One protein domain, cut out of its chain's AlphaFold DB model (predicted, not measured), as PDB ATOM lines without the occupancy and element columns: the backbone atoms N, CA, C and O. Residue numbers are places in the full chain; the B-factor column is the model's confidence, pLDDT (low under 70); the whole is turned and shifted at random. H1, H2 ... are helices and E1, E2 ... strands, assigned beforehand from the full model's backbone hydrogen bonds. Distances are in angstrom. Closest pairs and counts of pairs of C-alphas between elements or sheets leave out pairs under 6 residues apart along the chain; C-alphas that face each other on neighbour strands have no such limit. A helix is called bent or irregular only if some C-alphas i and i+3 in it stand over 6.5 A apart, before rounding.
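What this domain is: This is residues 2 to 79 and 88 to 137 of the 254 residues of an uncharacterized protein of Actinotignum sanguinis (UniProt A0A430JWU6). The long helix H7 runs along most of a slender, elongated body, with H2 and H5 side by side, running opposite ways, over its middle. H1 crosses H7 near one end, where the small strand pair E1 and E2 and H6 also lie; H3 and H4 lie toward the other end. The 128 printed residues include seven named helices and two antiparallel strands, in the order H1 to H5, E1, E2, H6, H7, mostly helix. The whole is loose, with a radius of gyration of the C-alphas of 18.1 A and spans of 58 by 32 by 18 A.

Where its parts are: H1, residues 2 to 18, begins at C-alpha 2 (-20.869, -38.154, 53.906), spans 25.3 A and is only just irregular: C-alphas 3 and 6 are 6.8 A apart. H2 is residues 20 to 28, H3 31 to 42, 16.3 A, H4 51 to 60 and H5 63 to 74, 15.9 A. E1 is residues 77 to 79, E2 88 to 90 and H6 91 to 94. H7, residues 98 to 126, spans 41.7 A to C-alpha 126 (-0.609, -40.813, 17.825).

How they stand to each other: H7 and H5 touch at a shallow tilt of 26 degrees, opposite ways, C-alphas 113 and 65 closest at 6.3 A. H5 touches H2, C-alphas 64 and 25 being closest at 4.2 A. H1 touches H7, with residues 100 to 108 of H7 alone, closest at C-alphas 9 and 104, 4.8 A. H3 touches H4, with residues 32 to 36 of H3 alone, closest at C-alphas 32 and 57, 5.4 A. N 78 and O 89 of E1 and E2 are 2.9 A apart, within hydrogen-bond range. H6 and H7 are close but not clearly touching, C-alphas 92 and 98 closest at 7.2 A. Every O i to N i+4 pair is within range in H2, H3, H4 and H7, against 11 of 13 in H1 and 7 of 8 in H5; H6 is too short for one.

The domain as a whole: C-alphas 44 and 96, the farthest apart, are 58.9 A apart. Residues 80 to 87 are not printed; C-alphas 79 and 88 are 4.2 A apart across the cut. Of the links printed whole, none is long. Low-confidence residues, under 70, include 45 to 49 and 88 to 99.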
ATOM      1  N   LEU A   2     -22.208 -38.084  54.520       59.47
ATOM      2  CA  LEU A   2     -20.869 -38.154  53.906       59.47
ATOM      3  C   LEU A   2     -20.112 -39.493  54.050       59.47
ATOM      4  O   LEU A   2     -19.444 -39.902  53.112       59.47
ATOM      5  N   ARG A   3     -20.248 -40.236  55.161       67.69
ATOM      6  CA  ARG A   3     -19.457 -41.474  55.389       67.69
ATOM      7  C   ARG A   3     -19.757 -42.631  54.422       67.69
ATOM      8  O   ARG A   3     -18.930 -43.521  54.263       67.69
ATOM      9  N   LEU A   4     -20.936 -42.643  53.796       67.88
ATOM     10  CA  LEU A   4     -21.356 -43.709  52.873       67.88
ATOM     11  C   LEU A   4     -21.187 -43.324  51.399       67.88
ATOM     12  O   LEU A   4     -21.205 -44.204  50.542       67.88
ATOM     13  N   PHE A   5     -20.971 -42.040  51.108       72.44
ATOM     14  CA  PHE A   5     -20.771 -41.551  49.747       72.44
ATOM     15  C   PHE A   5     -19.531 -42.168  49.069       72.44
ATOM     16  O   PHE A   5     -19.687 -42.695  47.972       72.44
ATOM     17  N   PRO A   6     -18.356 -42.282  49.726       83.88
ATOM     18  CA  PRO A   6     -17.199 -42.958  49.134       83.88
ATOM     19  C   PRO A   6     -17.464 -44.428  48.798       83.88
ATOM     20  O   PRO A   6     -16.973 -44.936  47.794       83.88
ATOM     21  N   ARG A   7     -18.274 -45.125  49.611       84.19
ATOM     22  CA  ARG A   7     -18.638 -46.526  49.346       84.19
ATOM     23  C   ARG A   7     -19.554 -46.647  48.130       84.19
ATOM     24  O   ARG A   7     -19.367 -47.558  47.335       84.19
ATOM     25  N   LEU A   8     -20.503 -45.721  47.971       83.12
ATOM     26  CA  LEU A   8     -21.382 -45.665  46.801       83.12
ATOM     27  C   LEU A   8     -20.610 -45.322  45.526       83.12
ATOM     28  O   LEU A   8     -20.806 -45.990  44.520       83.12
ATOM     29  N   VAL A   9     -19.700 -44.345  45.581       85.81
ATOM     30  CA  VAL A   9     -18.815 -44.007  44.455       85.81
ATOM     31  C   VAL A   9     -17.961 -45.209  44.070       85.81
ATOM     32  O   VAL A   9     -17.909 -45.564  42.900       85.81
ATOM     33  N   ARG A  10     -17.364 -45.906  45.046       87.81
ATOM     34  CA  ARG A  10     -16.590 -47.126  44.782       87.81
ATOM     35  C   ARG A  10     -17.445 -48.234  44.160       87.81
ATOM     36  O   ARG A  10     -16.987 -48.896  43.238       87.81
ATOM     37  N   ALA A  11     -18.669 -48.438  44.643       86.19
ATOM     38  CA  ALA A  11     -19.578 -49.433  44.077       86.19
ATOM     39  C   ALA A  11     -19.963 -49.088  42.631       86.19
ATOM     40  O   ALA A  11     -19.883 -49.949  41.760       86.19
ATOM     41  N   GLN A  12     -20.309 -47.825  42.363       87.25
ATOM     42  CA  GLN A  12     -20.588 -47.327  41.014       87.25
ATOM     43  C   GLN A  12     -19.380 -47.483  40.092       87.25
ATOM     44  O   GLN A  12     -19.521 -47.961  38.976       87.25
ATOM     45  N   TRP A  13     -18.183 -47.158  40.578       90.38
ATOM     46  CA  TRP A  13     -16.944 -47.325  39.825       90.38
ATOM     47  C   TRP A  13     -16.743 -48.772  39.365       90.38
ATOM     48  O   TRP A  13     -16.481 -49.027  38.192       90.38
ATOM     49  N   VAL A  14     -16.917 -49.730  40.282       89.12
ATOM     50  CA  VAL A  14     -16.806 -51.161  39.968       89.12
ATOM     51  C   VAL A  14     -17.886 -51.590  38.976       89.12
ATOM     52  O   VAL A  14     -17.565 -52.290  38.023       89.12
ATOM     53  N   LEU A  15     -19.134 -51.149  39.163       87.06
ATOM     54  CA  LEU A  15     -20.248 -51.463  38.259       87.06
ATOM     55  C   LEU A  15     -19.995 -50.972  36.832       87.06
ATOM     56  O   LEU A  15     -20.207 -51.713  35.876       87.06
ATOM     57  N   TRP A  16     -19.514 -49.740  36.678       90.94
ATOM     58  CA  TRP A  16     -19.177 -49.204  35.365       90.94
ATOM     59  C   TRP A  16     -18.031 -49.991  34.727       90.94
ATOM     60  O   TRP A  16     -18.112 -50.349  33.559       90.94
ATOM     61  N   TRP A  17     -16.990 -50.335  35.486       89.00
ATOM     62  CA  TRP A  17     -15.860 -51.093  34.945       89.00
ATOM     63  C   TRP A  17     -16.235 -52.514  34.493       89.00
ATOM     64  O   TRP A  17     -15.697 -53.024  33.509       89.00
ATOM     65  N   THR A  18     -17.165 -53.170  35.192       89.00
ATOM     66  CA  THR A  18     -17.630 -54.520  34.838       89.00
ATOM     67  C   THR A  18     -18.718 -54.523  33.763       89.00
ATOM     68  O   THR A  18     -18.946 -55.564  33.132       89.00
ATOM     69  N   SER A  19     -19.340 -53.373  33.497       88.25
ATOM     70  CA  SER A  19     -20.371 -53.209  32.474       88.25
ATOM     71  C   SER A  19     -19.880 -53.645  31.091       88.25
ATOM     72  O   SER A  19     -18.726 -53.435  30.696       88.25
ATOM     73  N   ARG A  20     -20.758 -54.305  30.326       91.19
ATOM     74  CA  ARG A  20     -20.448 -54.683  28.936       91.19
ATOM     75  C   ARG A  20     -20.472 -53.449  28.044       91.19
ATOM     76  O   ARG A  20     -19.585 -53.276  27.213       91.19
ATOM     77  N   SER A  21     -21.436 -52.568  28.275       89.19
ATOM     78  CA  SER A  21     -21.616 -51.336  27.516       89.19
ATOM     79  C   SER A  21     -20.420 -50.393  27.646       89.19
ATOM     80  O   SER A  21     -19.935 -49.889  26.640       89.19
ATOM     81  N   VAL A  22     -19.860 -50.233  28.850       89.75
ATOM     82  CA  VAL A  22     -18.655 -49.408  29.075       89.75
ATOM     83  C   VAL A  22     -17.438 -49.958  28.325       89.75
ATOM     84  O   VAL A  22     -16.660 -49.191  27.761       89.75
ATOM     85  N   ARG A  23     -17.282 -51.287  28.260       91.00
ATOM     86  CA  ARG A  23     -16.212 -51.929  27.477       91.00
ATOM     87  C   ARG A  23     -16.387 -51.706  25.975       91.00
ATOM     88  O   ARG A  23     -15.414 -51.405  25.290       91.00
ATOM     89  N   ILE A  24     -17.621 -51.790  25.476       91.12
ATOM     90  CA  ILE A  24     -17.947 -51.451  24.083       91.12
ATOM     91  C   ILE A  24     -17.676 -49.964  23.815       91.12
ATOM     92  O   ILE A  24     -17.116 -49.626  22.777       91.12
ATOM     93  N   ALA A  25     -17.997 -49.075  24.757       91.62
ATOM     94  CA  ALA A  25     -17.738 -47.644  24.635       91.62
ATOM     95  C   ALA A  25     -16.240 -47.314  24.525       91.62
ATOM     96  O   ALA A  25     -15.869 -46.445  23.738       91.62
ATOM     97  N   PHE A  26     -15.364 -48.035  25.238       89.81
ATOM     98  CA  PHE A  26     -13.912 -47.898  25.053       89.81
ATOM     99  C   PHE A  26     -13.467 -48.269  23.637       89.81
ATOM    100  O   PHE A  26     -12.643 -47.566  23.062       89.81
ATOM    101  N   LEU A  27     -14.033 -49.326  23.047       89.00
ATOM    102  CA  LEU A  27     -13.760 -49.673  21.649       89.00
ATOM    103  C   LEU A  27     -14.304 -48.603  20.693       89.00
ATOM    104  O   LEU A  27     -13.620 -48.201  19.754       89.00
ATOM    105  N   ALA A  28     -15.499 -48.082  20.972       87.56
ATOM    106  CA  ALA A  28     -16.104 -47.013  20.187       87.56
ATOM    107  C   ALA A  28     -15.272 -45.716  20.203       87.56
ATOM    108  O   ALA A  28     -15.325 -44.969  19.233       87.56
ATOM    109  N   CYS A  29     -14.453 -45.468  21.237       86.81
ATOM    110  CA  CYS A  29     -13.551 -44.307  21.295       86.81
ATOM    111  C   CYS A  29     -12.466 -44.300  20.209       86.81
ATOM    112  O   CYS A  29     -11.917 -43.240  19.919       86.81
ATOM    113  N   PHE A  30     -12.142 -45.448  19.606       85.94
ATOM    114  CA  PHE A  30     -11.158 -45.525  18.517       85.94
ATOM    115  C   PHE A  30     -11.765 -45.222  17.146       85.94
ATOM    116  O   PHE A  30     -11.051 -44.876  16.206       85.94
ATOM    117  N   LEU A  31     -13.086 -45.332  17.024       85.62
ATOM    118  CA  LEU A  31     -13.799 -45.169  15.763       85.62
ATOM    119  C   LEU A  31     -13.680 -43.746  15.170       85.62
ATOM    120  O   LEU A  31     -13.478 -43.650  13.959       85.62
ATOM    121  N   PRO A  32     -13.675 -42.652  15.966       83.88
ATOM    122  CA  PRO A  32     -13.373 -41.317  15.458       83.88
ATOM    123  C   PRO A  32     -11.977 -41.225  14.831       83.88
ATOM    124  O   PRO A  32     -11.815 -40.642  13.766       83.88
ATOM    125  N   ALA A  33     -10.964 -41.832  15.451       82.44
ATOM    126  CA  ALA A  33      -9.606 -41.814  14.914       82.44
ATOM    127  C   ALA A  33      -9.475 -42.646  13.629       82.44
ATOM    128  O   ALA A  33      -8.805 -42.226  12.688       82.44
ATOM    129  N   ALA A  34     -10.150 -43.795  13.562       84.81
ATOM    130  CA  ALA A  34     -10.200 -44.609  12.350       84.81
ATOM    131  C   ALA A  34     -10.868 -43.856  11.186       84.81
ATOM    132  O   ALA A  34     -10.347 -43.858  10.070       84.81
ATOM    133  N   LEU A  35     -11.982 -43.164  11.450       83.06
ATOM    134  CA  LEU A  35     -12.649 -42.317  10.458       83.06
ATOM    135  C   LEU A  35     -11.783 -41.131  10.042       83.06
ATOM    136  O   LEU A  35     -11.678 -40.859   8.852       83.06
ATOM    137  N   PHE A  36     -11.120 -40.463  10.989       83.06
ATOM    138  CA  PHE A  36     -10.179 -39.387  10.689       83.06
ATOM    139  C   PHE A  36      -9.091 -39.856   9.712       83.06
ATOM    140  O   PHE A  36      -8.870 -39.219   8.685       83.06
ATOM    141  N   LEU A  37      -8.468 -41.008   9.982       82.50
ATOM    142  CA  LEU A  37      -7.467 -41.600   9.092       82.50
ATOM    143  C   LEU A  37      -8.041 -41.944   7.714       82.50
ATOM    144  O   LEU A  37      -7.402 -41.668   6.702       82.50
ATOM    145  N   PHE A  38      -9.246 -42.516   7.664       82.56
ATOM    146  CA  PHE A  38      -9.923 -42.821   6.405       82.56
ATOM    147  C   PHE A  38     -10.179 -41.558   5.571       82.56
ATOM    148  O   PHE A  38      -9.908 -41.535   4.371       82.56
ATOM    149  N   VAL A  39     -10.651 -40.486   6.210       80.31
ATOM    150  CA  VAL A  39     -10.909 -39.201   5.554       80.31
ATOM    151  C   VAL A  39      -9.602 -38.582   5.049       80.31
ATOM    152  O   VAL A  39      -9.520 -38.196   3.885       80.31
ATOM    153  N   GLN A  40      -8.548 -38.556   5.873       77.69
ATOM    154  CA  GLN A  40      -7.229 -38.055   5.467       77.69
ATOM    155  C   GLN A  40      -6.635 -38.856   4.302       77.69
ATOM    156  O   GLN A  40      -6.084 -38.272   3.365       77.69
ATOM    157  N   TYR A  41      -6.789 -40.184   4.323       79.19
ATOM    158  CA  TYR A  41      -6.405 -41.058   3.216       79.19
ATOM    159  C   TYR A  41      -7.155 -40.704   1.931       79.19
ATOM    160  O   TYR A  41      -6.527 -40.514   0.892       79.19
ATOM    161  N   SER A  42      -8.479 -40.541   2.012       80.31
ATOM    162  CA  SER A  42      -9.313 -40.181   0.864       80.31
ATOM    163  C   SER A  42      -8.927 -38.834   0.245       80.31
ATOM    164  O   SER A  42      -9.061 -38.666  -0.964       80.31
ATOM    165  N   TYR A  43      -8.448 -37.878   1.046       76.81
ATOM    166  CA  TYR A  43      -7.991 -36.569   0.566       76.81
ATOM    167  C   TYR A  43      -6.512 -36.538   0.147       76.81
ATOM    168  O   TYR A  43      -6.020 -35.486  -0.257       76.81
ATOM    169  N   GLY A  44      -5.783 -37.656   0.253       73.31
ATOM    170  CA  GLY A  44      -4.347 -37.720  -0.043       73.31
ATOM    171  C   GLY A  44      -3.470 -36.931   0.939       73.31
ATOM    172  O   GLY A  44      -2.305 -36.664   0.651       73.31
ATOM    173  N   LYS A  45      -4.005 -36.549   2.105       68.56
ATOM    174  CA  LYS A  45      -3.357 -35.679   3.100       68.56
ATOM    175  C   LYS A  45      -2.872 -36.471   4.318       68.56
ATOM    176  O   LYS A  45      -3.132 -36.106   5.457       68.56
ATOM    177  N   PHE A  46      -2.116 -37.544   4.094       59.56
ATOM    178  CA  PHE A  46      -1.731 -38.501   5.148       59.56
ATOM    179  C   PHE A  46      -0.868 -37.919   6.297       59.56
ATOM    180  O   PHE A  46      -0.590 -38.620   7.262       59.56
ATOM    181  N   TRP A  47      -0.461 -36.645   6.221       58.25
ATOM    182  CA  TRP A  47       0.458 -36.007   7.174       58.25
ATOM    183  C   TRP A  47       0.091 -34.565   7.553       58.25
ATOM    184  O   TRP A  47       0.906 -33.862   8.152       58.25
ATOM    185  N   HIS A  48      -1.117 -34.097   7.218       63.50
ATOM    186  CA  HIS A  48      -1.560 -32.763   7.624       63.50
ATOM    187  C   HIS A  48      -2.438 -32.835   8.871       63.50
ATOM    188  O   HIS A  48      -3.546 -33.367   8.845       63.50
ATOM    189  N   ALA A  49      -1.928 -32.262   9.960       63.84
ATOM    190  CA  ALA A  49      -2.661 -32.098  11.204       63.84
ATOM    191  C   ALA A  49      -3.842 -31.142  10.991       63.84
ATOM    192  O   ALA A  49      -3.657 -29.927  10.913       63.84
ATOM    193  N   ASP A  50      -5.049 -31.697  10.911       74.19
ATOM    194  CA  ASP A  50      -6.289 -30.929  10.872       74.19
ATOM    195  C   ASP A  50      -7.079 -31.164  12.161       74.19
ATOM    196  O   ASP A  50      -7.951 -32.032  12.266       74.19
ATOM    197  N   TYR A  51      -6.716 -30.380  13.175       73.88
ATOM    198  CA  TYR A  51      -7.314 -30.450  14.505       73.88
ATOM    199  C   TYR A  51      -8.826 -30.200  14.469       73.88
ATOM    200  O   TYR A  51      -9.573 -30.820  15.228       73.88
ATOM    201  N   SER A  52      -9.284 -29.333  13.560       73.06
ATOM    202  CA  SER A  52     -10.701 -29.014  13.402       73.06
ATOM    203  C   SER A  52     -11.494 -30.230  12.921       73.06
ATOM    204  O   SER A  52     -12.488 -30.601  13.545       73.06
ATOM    205  N   LEU A  53     -10.977 -30.937  11.912       76.38
ATOM    206  CA  LEU A  53     -11.567 -32.165  11.379       76.38
ATOM    207  C   LEU A  53     -11.605 -33.281  12.434       76.38
ATOM    208  O   LEU A  53     -12.579 -34.030  12.544       76.38
ATOM    209  N   PHE A  54     -10.560 -33.393  13.255       80.25
ATOM    210  CA  PHE A  54     -10.523 -34.385  14.326       80.25
ATOM    211  C   PHE A  54     -11.551 -34.096  15.425       80.25
ATOM    212  O   PHE A  54     -12.294 -34.996  15.823       80.25
ATOM    213  N   LEU A  55     -11.654 -32.841  15.874       77.69
ATOM    214  CA  LEU A  55     -12.685 -32.431  16.828       77.69
ATOM    215  C   LEU A  55     -14.096 -32.628  16.271       77.69
ATOM    216  O   LEU A  55     -14.953 -33.124  16.997       77.69
ATOM    217  N   GLN A  56     -14.329 -32.311  14.993       76.31
ATOM    218  CA  GLN A  56     -15.589 -32.605  14.300       76.31
ATOM    219  C   GLN A  56     -15.931 -34.083  14.375       76.31
ATOM    220  O   GLN A  56     -17.046 -34.445  14.744       76.31
ATOM    221  N   THR A  57     -14.953 -34.940  14.090       78.69
ATOM    222  CA  THR A  57     -15.155 -36.388  14.102       78.69
ATOM    223  C   THR A  57     -15.496 -36.891  15.510       78.69
ATOM    224  O   THR A  57     -16.386 -37.723  15.664       78.69
ATOM    225  N   LEU A  58     -14.861 -36.353  16.559       83.50
ATOM    226  CA  LEU A  58     -15.193 -36.681  17.954       83.50
ATOM    227  C   LEU A  58     -16.590 -36.218  18.370       83.50
ATOM    228  O   LEU A  58     -17.288 -36.885  19.135       83.50
ATOM    229  N   LEU A  59     -16.994 -35.059  17.883       77.00
ATOM    230  CA  LEU A  59     -18.275 -34.449  18.188       77.00
ATOM    231  C   LEU A  59     -19.425 -35.165  17.463       77.00
ATOM    232  O   LEU A  59     -20.435 -35.459  18.099       77.00
ATOM    233  N   MET A  60     -19.262 -35.501  16.180       73.00
ATOM    234  CA  MET A  60     -20.246 -36.284  15.422       73.00
ATOM    235  C   MET A  60     -20.339 -37.722  15.934       73.00
ATOM    236  O   MET A  60     -21.410 -38.323  15.915       73.00
ATOM    237  N   LEU A  61     -19.229 -38.276  16.423       77.75
ATOM    238  CA  LEU A  61     -19.151 -39.665  16.844       77.75
ATOM    239  C   LEU A  61     -19.058 -39.817  18.369       77.75
ATOM    240  O   LEU A  61     -18.212 -40.529  18.913       77.75
ATOM    241  N   SER A  62     -19.995 -39.181  19.067       83.94
ATOM    242  CA  SER A  62     -20.139 -39.181  20.529       83.94
ATOM    243  C   SER A  62     -20.733 -40.490  21.099       83.94
ATOM    244  O   SER A  62     -21.429 -40.504  22.116       83.94
ATOM    245  N   LEU A  63     -20.445 -41.631  20.466       87.81
ATOM    246  CA  LEU A  63     -21.017 -42.939  20.811       87.81
ATOM    247  C   LEU A  63     -20.623 -43.406  22.214       87.81
ATOM    248  O   LEU A  63     -21.455 -43.945  22.938       87.81
ATOM    249  N   ALA A  64     -19.365 -43.202  22.602       90.44
ATOM    250  CA  ALA A  64     -18.837 -43.685  23.874       90.44
ATOM    251  C   ALA A  64     -19.615 -43.164  25.102       90.44
ATOM    252  O   ALA A  64     -20.094 -43.993  25.881       90.44
ATOM    253  N   PRO A  65     -19.822 -41.841  25.287       92.06
ATOM    254  CA  PRO A  65     -20.621 -41.347  26.406       92.06
ATOM    255  C   PRO A  65     -22.084 -41.810  26.343       92.06
ATOM    256  O   PRO A  65     -22.648 -42.143  27.382       92.06
ATOM    257  N   ILE A  66     -22.689 -41.897  25.151       91.19
ATOM    258  CA  ILE A  66     -24.082 -42.348  24.987       91.19
ATOM    259  C   ILE A  66     -24.232 -43.816  25.407       91.19
ATOM    260  O   ILE A  66     -25.079 -44.135  26.242       91.19
ATOM    261  N   ILE A  67     -23.398 -44.710  24.867       92.94
ATOM    262  CA  ILE A  67     -23.443 -46.154  25.147       92.94
ATOM    263  C   ILE A  67     -23.218 -46.414  26.639       92.94
ATOM    264  O   ILE A  67     -23.950 -47.200  27.239       92.94
ATOM    265  N   SER A  68     -22.251 -45.733  27.257       92.75
ATOM    266  CA  SER A  68     -21.984 -45.877  28.692       92.75
ATOM    267  C   SER A  68     -23.112 -45.324  29.559       92.75
ATOM    268  O   SER A  68     -23.508 -45.967  30.532       92.75
ATOM    269  N   GLY A  69     -23.680 -44.174  29.188       89.31
ATOM    270  CA  GLY A  69     -24.818 -43.585  29.889       89.31
ATOM    271  C   GLY A  69     -26.044 -44.500  29.873       89.31
ATOM    272  O   GLY A  69     -26.626 -44.766  30.925       89.31
ATOM    273  N   VAL A  70     -26.389 -45.055  28.705       91.00
ATOM    274  CA  VAL A  70     -27.478 -46.037  28.572       91.00
ATOM    275  C   VAL A  70     -27.161 -47.313  29.348       91.00
ATOM    276  O   VAL A  70     -27.932 -47.736  30.208       91.00
ATOM    277  N   GLY A  71     -26.009 -47.918  29.069       88.50
ATOM    278  CA  GLY A  71     -25.635 -49.229  29.582       88.50
ATOM    279  C   GLY A  71     -25.527 -49.299  31.098       88.50
ATOM    280  O   GLY A  71     -26.015 -50.245  31.715       88.50
ATOM    281  N   SER A  72     -24.956 -48.259  31.707       87.62
ATOM    282  CA  SER A  72     -24.790 -48.166  33.160       87.62
ATOM    283  C   SER A  72     -26.119 -48.183  33.929       87.62
ATOM    284  O   SER A  72     -26.152 -48.552  35.103       87.62
ATOM    285  N   VAL A  73     -27.226 -47.831  33.272       85.06
ATOM    286  CA  VAL A  73     -28.580 -47.882  33.831       85.06
ATOM    287  C   VAL A  73     -29.308 -49.139  33.358       85.06
ATOM    288  O   VAL A  73     -29.859 -49.868  34.181       85.06
ATOM    289  N   SER A  74     -29.286 -49.431  32.054       84.62
ATOM    290  CA  SER A  74     -30.078 -50.518  31.471       84.62
ATOM    291  C   SER A  74     -29.649 -51.904  31.941       84.62
ATOM    292  O   SER A  74     -30.491 -52.788  32.062       84.62
ATOM    293  N   GLU A  75     -28.359 -52.102  32.225       83.25
ATOM    294  CA  GLU A  75     -27.839 -53.376  32.742       83.25
ATOM    295  C   GLU A  75     -28.298 -53.660  34.183       83.25
ATOM    296  O   GLU A  75     -28.225 -54.798  34.639       83.25
ATOM    297  N   ASN A  76     -28.824 -52.649  34.883       76.31
ATOM    298  CA  ASN A  76     -29.360 -52.752  36.241       76.31
ATOM    299  C   ASN A  76     -30.901 -52.823  36.283       76.31
ATOM    300  O   ASN A  76     -31.497 -52.736  37.362       76.31
ATOM    301  N   LEU A  77     -31.555 -52.942  35.123       74.12
ATOM    302  CA  LEU A  77     -33.000 -53.135  35.023       74.12
ATOM    303  C   LEU A  77     -33.343 -54.618  35.202       74.12
ATOM    304  O   LEU A  77     -32.819 -55.471  34.488       74.12
ATOM    305  N   VAL A  78     -34.261 -54.915  36.119       67.75
ATOM    306  CA  VAL A  78     -34.756 -56.269  36.395       67.75
ATOM    307  C   VAL A  78     -36.240 -56.346  36.031       67.75
ATOM    308  O   VAL A  78     -36.984 -55.407  36.316       67.75
ATOM    309  N   PRO A  79     -36.698 -57.422  35.368       63.44
ATOM    310  CA  PRO A  79     -38.121 -57.621  35.103       63.44
ATOM    311  C   PRO A  79     -38.914 -57.756  36.413       63.44
ATOM    312  O   PRO A  79     -38.500 -58.478  37.317       63.44
ATOM    313  N   ARG A  88     -40.141 -53.456  33.598       57.47
ATOM    314  CA  ARG A  88     -38.798 -53.587  34.184       57.47
ATOM    315  C   ARG A  88     -38.573 -52.483  35.198       57.47
ATOM    316  O   ARG A  88     -38.717 -51.315  34.864       57.47
ATOM    317  N   THR A  89     -38.168 -52.821  36.414       55.75
ATOM    318  CA  THR A  89     -37.798 -51.825  37.420       55.75
ATOM    319  C   THR A  89     -36.310 -51.831  37.668       55.75
ATOM    320  O   THR A  89     -35.606 -52.835  37.575       55.75
ATOM    321  N   LEU A  90     -35.804 -50.647  37.963       55.97
ATOM    322  CA  LEU A  90     -34.411 -50.455  38.291       55.97
ATOM    323  C   LEU A  90     -34.193 -50.926  39.734       55.97
ATOM    324  O   LEU A  90     -34.870 -50.441  40.640       55.97
ATOM    325  N   ILE A  91     -33.239 -51.835  39.973       52.75
ATOM    326  CA  ILE A  91     -32.968 -52.384  41.322       52.75
ATOM    327  C   ILE A  91     -32.717 -51.251  42.341       52.75
ATOM    328  O   ILE A  91     -33.062 -51.358  43.520       52.75
ATOM    329  N   ALA A  92     -32.174 -50.111  41.892       46.81
ATOM    330  CA  ALA A  92     -31.920 -48.955  42.749       46.81
ATOM    331  C   ALA A  92     -33.181 -48.202  43.231       46.81
ATOM    332  O   ALA A  92     -33.054 -47.352  44.113       46.81
ATOM    333  N   VAL A  93     -34.389 -48.524  42.745       49.53
ATOM    334  CA  VAL A  93     -35.659 -48.017  43.314       49.53
ATOM    335  C   VAL A  93     -35.838 -48.494  44.764       49.53
ATOM    336  O   VAL A  93     -36.403 -47.773  45.585       49.53
ATOM    337  N   ALA A  94     -35.249 -49.639  45.127       48.03
ATOM    338  CA  ALA A  94     -35.223 -50.144  46.500       48.03
ATOM    339  C   ALA A  94     -34.125 -49.507  47.382       48.03
ATOM    340  O   ALA A  94     -34.026 -49.820  48.570       48.03
ATOM    341  N   VAL A  95     -33.277 -48.614  46.846       53.56
ATOM    342  CA  VAL A  95     -32.181 -48.006  47.616       53.56
ATOM    343  C   VAL A  95     -32.721 -46.821  48.428       53.56
ATOM    344  O   VAL A  95     -33.119 -45.803  47.855       53.56
ATOM    345  N   PRO A  96     -32.644 -46.850  49.774       48.84
ATOM    346  CA  PRO A  96     -33.192 -45.794  50.637       48.84
ATOM    347  C   PRO A  96     -32.511 -44.419  50.463       48.84
ATOM    348  O   PRO A  96     -32.919 -43.436  51.076       48.84
ATOM    349  N   ARG A  97     -31.457 -44.324  49.637       65.50
ATOM    350  CA  ARG A  97     -30.620 -43.130  49.418       65.50
ATOM    351  C   ARG A  97     -30.387 -42.820  47.937       65.50
ATOM    352  O   ARG A  97     -29.252 -42.601  47.513       65.50
ATOM    353  N   ARG A  98     -31.477 -42.748  47.172       68.31
ATOM    354  CA  ARG A  98     -31.512 -42.399  45.738       68.31
ATOM    355  C   ARG A  98     -30.649 -41.191  45.339       68.31
ATOM    356  O   ARG A  98     -29.983 -41.234  44.316       68.31
ATOM    357  N   PHE A  99     -30.573 -40.156  46.180       67.75
ATOM    358  CA  PHE A  99     -29.775 -38.954  45.903       67.75
ATOM    359  C   PHE A  99     -28.269 -39.202  45.928       67.75
ATOM    360  O   PHE A  99     -27.547 -38.762  45.041       67.75
ATOM    361  N   ALA A 100     -27.793 -39.934  46.935       71.81
ATOM    362  CA  ALA A 100     -26.378 -40.264  47.042       71.81
ATOM    363  C   ALA A 100     -25.956 -41.237  45.932       71.81
ATOM    364  O   ALA A 100     -24.826 -41.168  45.462       71.81
ATOM    365  N   TRP A 101     -26.873 -42.108  45.499       79.31
ATOM    366  CA  TRP A 101     -26.669 -42.981  44.347       79.31
ATOM    367  C   TRP A 101     -26.577 -42.183  43.041       79.31
ATOM    368  O   TRP A 101     -25.607 -42.360  42.314       79.31
ATOM    369  N   ALA A 102     -27.517 -41.266  42.785       78.88
ATOM    370  CA  ALA A 102     -27.521 -40.435  41.581       78.88
ATOM    371  C   ALA A 102     -26.275 -39.542  41.509       78.88
ATOM    372  O   ALA A 102     -25.590 -39.527  40.495       78.88
ATOM    373  N   ALA A 103     -25.914 -38.875  42.610       78.19
ATOM    374  CA  ALA A 103     -24.701 -38.064  42.676       78.19
ATOM    375  C   ALA A 103     -23.429 -38.899  42.442       78.19
ATOM    376  O   ALA A 103     -22.547 -38.478  41.700       78.19
ATOM    377  N   ALA A 104     -23.343 -40.100  43.027       82.44
ATOM    378  CA  ALA A 104     -22.227 -41.008  42.776       82.44
ATOM    379  C   ALA A 104     -22.184 -41.477  41.313       82.44
ATOM    380  O   ALA A 104     -21.105 -41.574  40.741       82.44
ATOM    381  N   HIS A 105     -23.339 -41.737  40.700       84.88
ATOM    382  CA  HIS A 105     -23.439 -42.163  39.308       84.88
ATOM    383  C   HIS A 105     -23.021 -41.053  38.335       84.88
ATOM    384  O   HIS A 105     -22.213 -41.303  37.447       84.88
ATOM    385  N   LEU A 106     -23.490 -39.817  38.545       86.25
ATOM    386  CA  LEU A 106     -23.076 -38.656  37.751       86.25
ATOM    387  C   LEU A 106     -21.569 -38.405  37.871       86.25
ATOM    388  O   LEU A 106     -20.904 -38.183  36.861       86.25
ATOM    389  N   LEU A 107     -21.028 -38.497  39.093       87.12
ATOM    390  CA  LEU A 107     -19.601 -38.331  39.359       87.12
ATOM    391  C   LEU A 107     -18.761 -39.416  38.673       87.12
ATOM    392  O   LEU A 107     -17.755 -39.107  38.046       87.12
ATOM    393  N   VAL A 108     -19.162 -40.685  38.770       90.75
ATOM    394  CA  VAL A 108     -18.456 -41.777  38.084       90.75
ATOM    395  C   VAL A 108     -18.552 -41.602  36.570       90.75
ATOM    396  O   VAL A 108     -17.526 -41.669  35.898       90.75
ATOM    397  N   GLY A 109     -19.732 -41.279  36.037       90.62
ATOM    398  CA  GLY A 109     -19.909 -41.000  34.614       90.62
ATOM    399  C   GLY A 109     -19.015 -39.868  34.111       90.62
ATOM    400  O   GLY A 109     -18.392 -40.015  33.064       90.62
ATOM    401  N   PHE A 110     -18.864 -38.791  34.888       90.56
ATOM    402  CA  PHE A 110     -17.924 -37.702  34.601       90.56
ATOM    403  C   PHE A 110     -16.486 -38.212  34.450       90.56
ATOM    404  O   PHE A 110     -15.823 -37.902  33.464       90.56
ATOM    405  N   PHE A 111     -16.008 -39.042  35.381       93.88
ATOM    406  CA  PHE A 111     -14.660 -39.608  35.290       93.88
ATOM    407  C   PHE A 111     -14.482 -40.515  34.069       93.88
ATOM    408  O   PHE A 111     -13.435 -40.459  33.429       93.88
ATOM    409  N   PHE A 112     -15.490 -41.308  33.700       94.44
ATOM    410  CA  PHE A 112     -15.428 -42.096  32.466       94.44
ATOM    411  C   PHE A 112     -15.387 -41.210  31.219       94.44
ATOM    412  O   PHE A 112     -14.608 -41.495  30.315       94.44
ATOM    413  N   VAL A 113     -16.137 -40.103  31.183       93.62
ATOM    414  CA  VAL A 113     -16.030 -39.119  30.093       93.62
ATOM    415  C   VAL A 113     -14.622 -38.529  30.013       93.62
ATOM    416  O   VAL A 113     -14.070 -38.458  28.917       93.62
ATOM    417  N   VAL A 114     -14.009 -38.177  31.151       93.94
ATOM    418  CA  VAL A 114     -12.599 -37.748  31.187       93.94
ATOM    419  C   VAL A 114     -11.701 -38.828  30.581       93.94
ATOM    420  O   VAL A 114     -10.904 -38.522  29.701       93.94
ATOM    421  N   MET A 115     -11.858 -40.094  30.985       94.31
ATOM    422  CA  MET A 115     -11.060 -41.203  30.453       94.31
ATOM    423  C   MET A 115     -11.231 -41.382  28.938       94.31
ATOM    424  O   MET A 115     -10.235 -41.558  28.237       94.31
ATOM    425  N   TYR A 116     -12.461 -41.315  28.420       93.94
ATOM    426  CA  TYR A 116     -12.729 -41.417  26.984       93.94
ATOM    427  C   TYR A 116     -12.091 -40.276  26.205       93.94
ATOM    428  O   TYR A 116     -11.465 -40.512  25.175       93.94
ATOM    429  N   LEU A 117     -12.210 -39.051  26.712       90.62
ATOM    430  CA  LEU A 117     -11.634 -37.882  26.068       90.62
ATOM    431  C   LEU A 117     -10.103 -37.933  26.096       90.62
ATOM    432  O   LEU A 117      -9.466 -37.681  25.080       90.62
ATOM    433  N   SER A 118      -9.501 -38.327  27.222       91.19
ATOM    434  CA  SER A 118      -8.053 -38.538  27.322       91.19
ATOM    435  C   SER A 118      -7.562 -39.608  26.348       91.19
ATOM    436  O   SER A 118      -6.550 -39.401  25.685       91.19
ATOM    437  N   LEU A 119      -8.284 -40.726  26.222       91.81
ATOM    438  CA  LEU A 119      -7.946 -41.783  25.269       91.81
ATOM    439  C   LEU A 119      -8.072 -41.293  23.822       91.81
ATOM    440  O   LEU A 119      -7.163 -41.504  23.027       91.81
ATOM    441  N   ALA A 120      -9.160 -40.599  23.492       89.31
ATOM    442  CA  ALA A 120      -9.376 -40.022  22.172       89.31
ATOM    443  C   ALA A 120      -8.273 -39.021  21.797       89.31
ATOM    444  O   ALA A 120      -7.741 -39.083  20.693       89.31
ATOM    445  N   LEU A 121      -7.877 -38.143  22.722       87.25
ATOM    446  CA  LEU A 121      -6.775 -37.203  22.516       87.25
ATOM    447  C   LEU A 121      -5.429 -37.912  22.353       87.25
ATOM    448  O   LEU A 121      -4.654 -37.528  21.482       87.25
ATOM    449  N   LEU A 122      -5.157 -38.951  23.150       89.12
ATOM    450  CA  LEU A 122      -3.933 -39.746  23.038       89.12
ATOM    451  C   LEU A 122      -3.835 -40.421  21.665       89.12
ATOM    452  O   LEU A 122      -2.790 -40.366  21.018       89.12
ATOM    453  N   VAL A 123      -4.931 -41.023  21.199       87.62
ATOM    454  CA  VAL A 123      -4.998 -41.631  19.866       87.62
ATOM    455  C   VAL A 123      -4.872 -40.560  18.784       87.62
ATOM    456  O   VAL A 123      -4.096 -40.743  17.854       87.62
ATOM    457  N   GLY A 124      -5.565 -39.427  18.930       84.56
ATOM    458  CA  GLY A 124      -5.471 -38.273  18.033       84.56
ATOM    459  C   GLY A 124      -4.038 -37.769  17.871       84.56
ATOM    460  O   GLY A 124      -3.585 -37.529  16.754       84.56
ATOM    461  N   PHE A 125      -3.294 -37.689  18.973       84.00
ATOM    462  CA  PHE A 125      -1.874 -37.354  18.952       84.00
ATOM    463  C   PHE A 125      -1.056 -38.414  18.202       84.00
ATOM    464  O   PHE A 125      -0.257 -38.075  17.332       84.00
ATOM    465  N   GLY A 126      -1.296 -39.699  18.484       84.06
ATOM    466  CA  GLY A 126      -0.609 -40.813  17.825       84.06
ATOM    467  C   GLY A 126      -0.831 -40.882  16.309       84.06
ATOM    468  O   GLY A 126       0.078 -41.276  15.585       84.06
ATOM    469  N   VAL A 127      -2.004 -40.464  15.820       82.00
ATOM    470  CA  VAL A 127      -2.332 -40.424  14.380       82.00
ATOM    471  C   VAL A 127      -2.007 -39.081  13.712       82.00
ATOM    472  O   VAL A 127      -2.372 -38.867  12.560       82.00
ATOM    473  N   GLY A 128      -1.339 -38.163  14.418       78.38
ATOM    474  CA  GLY A 128      -0.937 -36.863  13.874       78.38
ATOM    475  C   GLY A 128      -2.094 -35.890  13.633       78.38
ATOM    476  O   GLY A 128      -1.949 -34.947  12.858       78.38
ATOM    477  N   ALA A 129      -3.241 -36.090  14.289       77.62
ATOM    478  CA  ALA A 129      -4.432 -35.274  14.080       77.62
ATOM    479  C   ALA A 129      -4.270 -33.818  14.543       77.62
ATOM    480  O   ALA A 129      -4.971 -32.934  14.056       77.62
ATOM    481  N   PHE A 130      -3.353 -33.548  15.475       75.25
ATOM    482  CA  PHE A 130      -3.071 -32.196  15.945       75.25
ATOM    483  C   PHE A 130      -1.648 -32.029  16.467       75.25
ATOM    484  O   PHE A 130      -0.997 -32.985  16.883       75.25
ATOM    485  N   GLN A 131      -1.186 -30.780  16.465       72.06
ATOM    486  CA  GLN A 131       0.072 -30.350  17.068       72.06
ATOM    487  C   GLN A 131      -0.223 -29.446  18.268       72.06
ATOM    488  O   GLN A 131      -1.245 -28.759  18.291       72.06
ATOM    489  N   TRP A 132       0.684 -29.419  19.248       69.38
ATOM    490  CA  TRP A 132       0.548 -28.597  20.462       69.38
ATOM    491  C   TRP A 132       0.292 -27.110  20.171       69.38
ATOM    492  O   TRP A 132      -0.413 -26.452  20.929       69.38
ATOM    493  N   SER A 133       0.821 -26.594  19.059       70.06
ATOM    494  CA  SER A 133       0.648 -25.207  18.612       70.06
ATOM    495  C   SER A 133      -0.794 -24.832  18.252       70.06
ATOM    496  O   SER A 133      -1.149 -23.664  18.364       70.06
ATOM    497  N   ASN A 134      -1.627 -25.799  17.857       70.19
ATOM    498  CA  ASN A 134      -3.003 -25.574  17.391       70.19
ATOM    499  C   ASN A 134      -4.056 -26.041  18.411       70.19
ATOM    500  O   ASN A 134      -5.219 -26.247  18.066       70.19
ATOM    501  N   PHE A 135      -3.653 -26.260  19.664       73.06
ATOM    502  CA  PHE A 135      -4.530 -26.796  20.697       73.06
ATOM    503  C   PHE A 135      -5.547 -25.744  21.168       73.06
ATOM    504  O   PHE A 135      -5.196 -24.787  21.858       73.06
ATOM    505  N   ASN A 136      -6.826 -25.933  20.830       78.38
ATOM    506  CA  ASN A 136      -7.902 -25.053  21.282       78.38
ATOM    507  C   ASN A 136      -8.525 -25.577  22.586       78.38
ATOM    508  O   ASN A 136      -9.388 -26.459  22.591       78.38
ATOM    509  N   VAL A 137      -8.112 -24.989  23.708       79.75
ATOM    510  CA  VAL A 137      -8.624 -25.348  25.039       79.75
ATOM    511  C   VAL A 137     -10.139 -25.139  25.139       79.75
ATOM    512  O   VAL A 137     -10.830 -25.970  25.724       79.75
TER     513      VAL A 137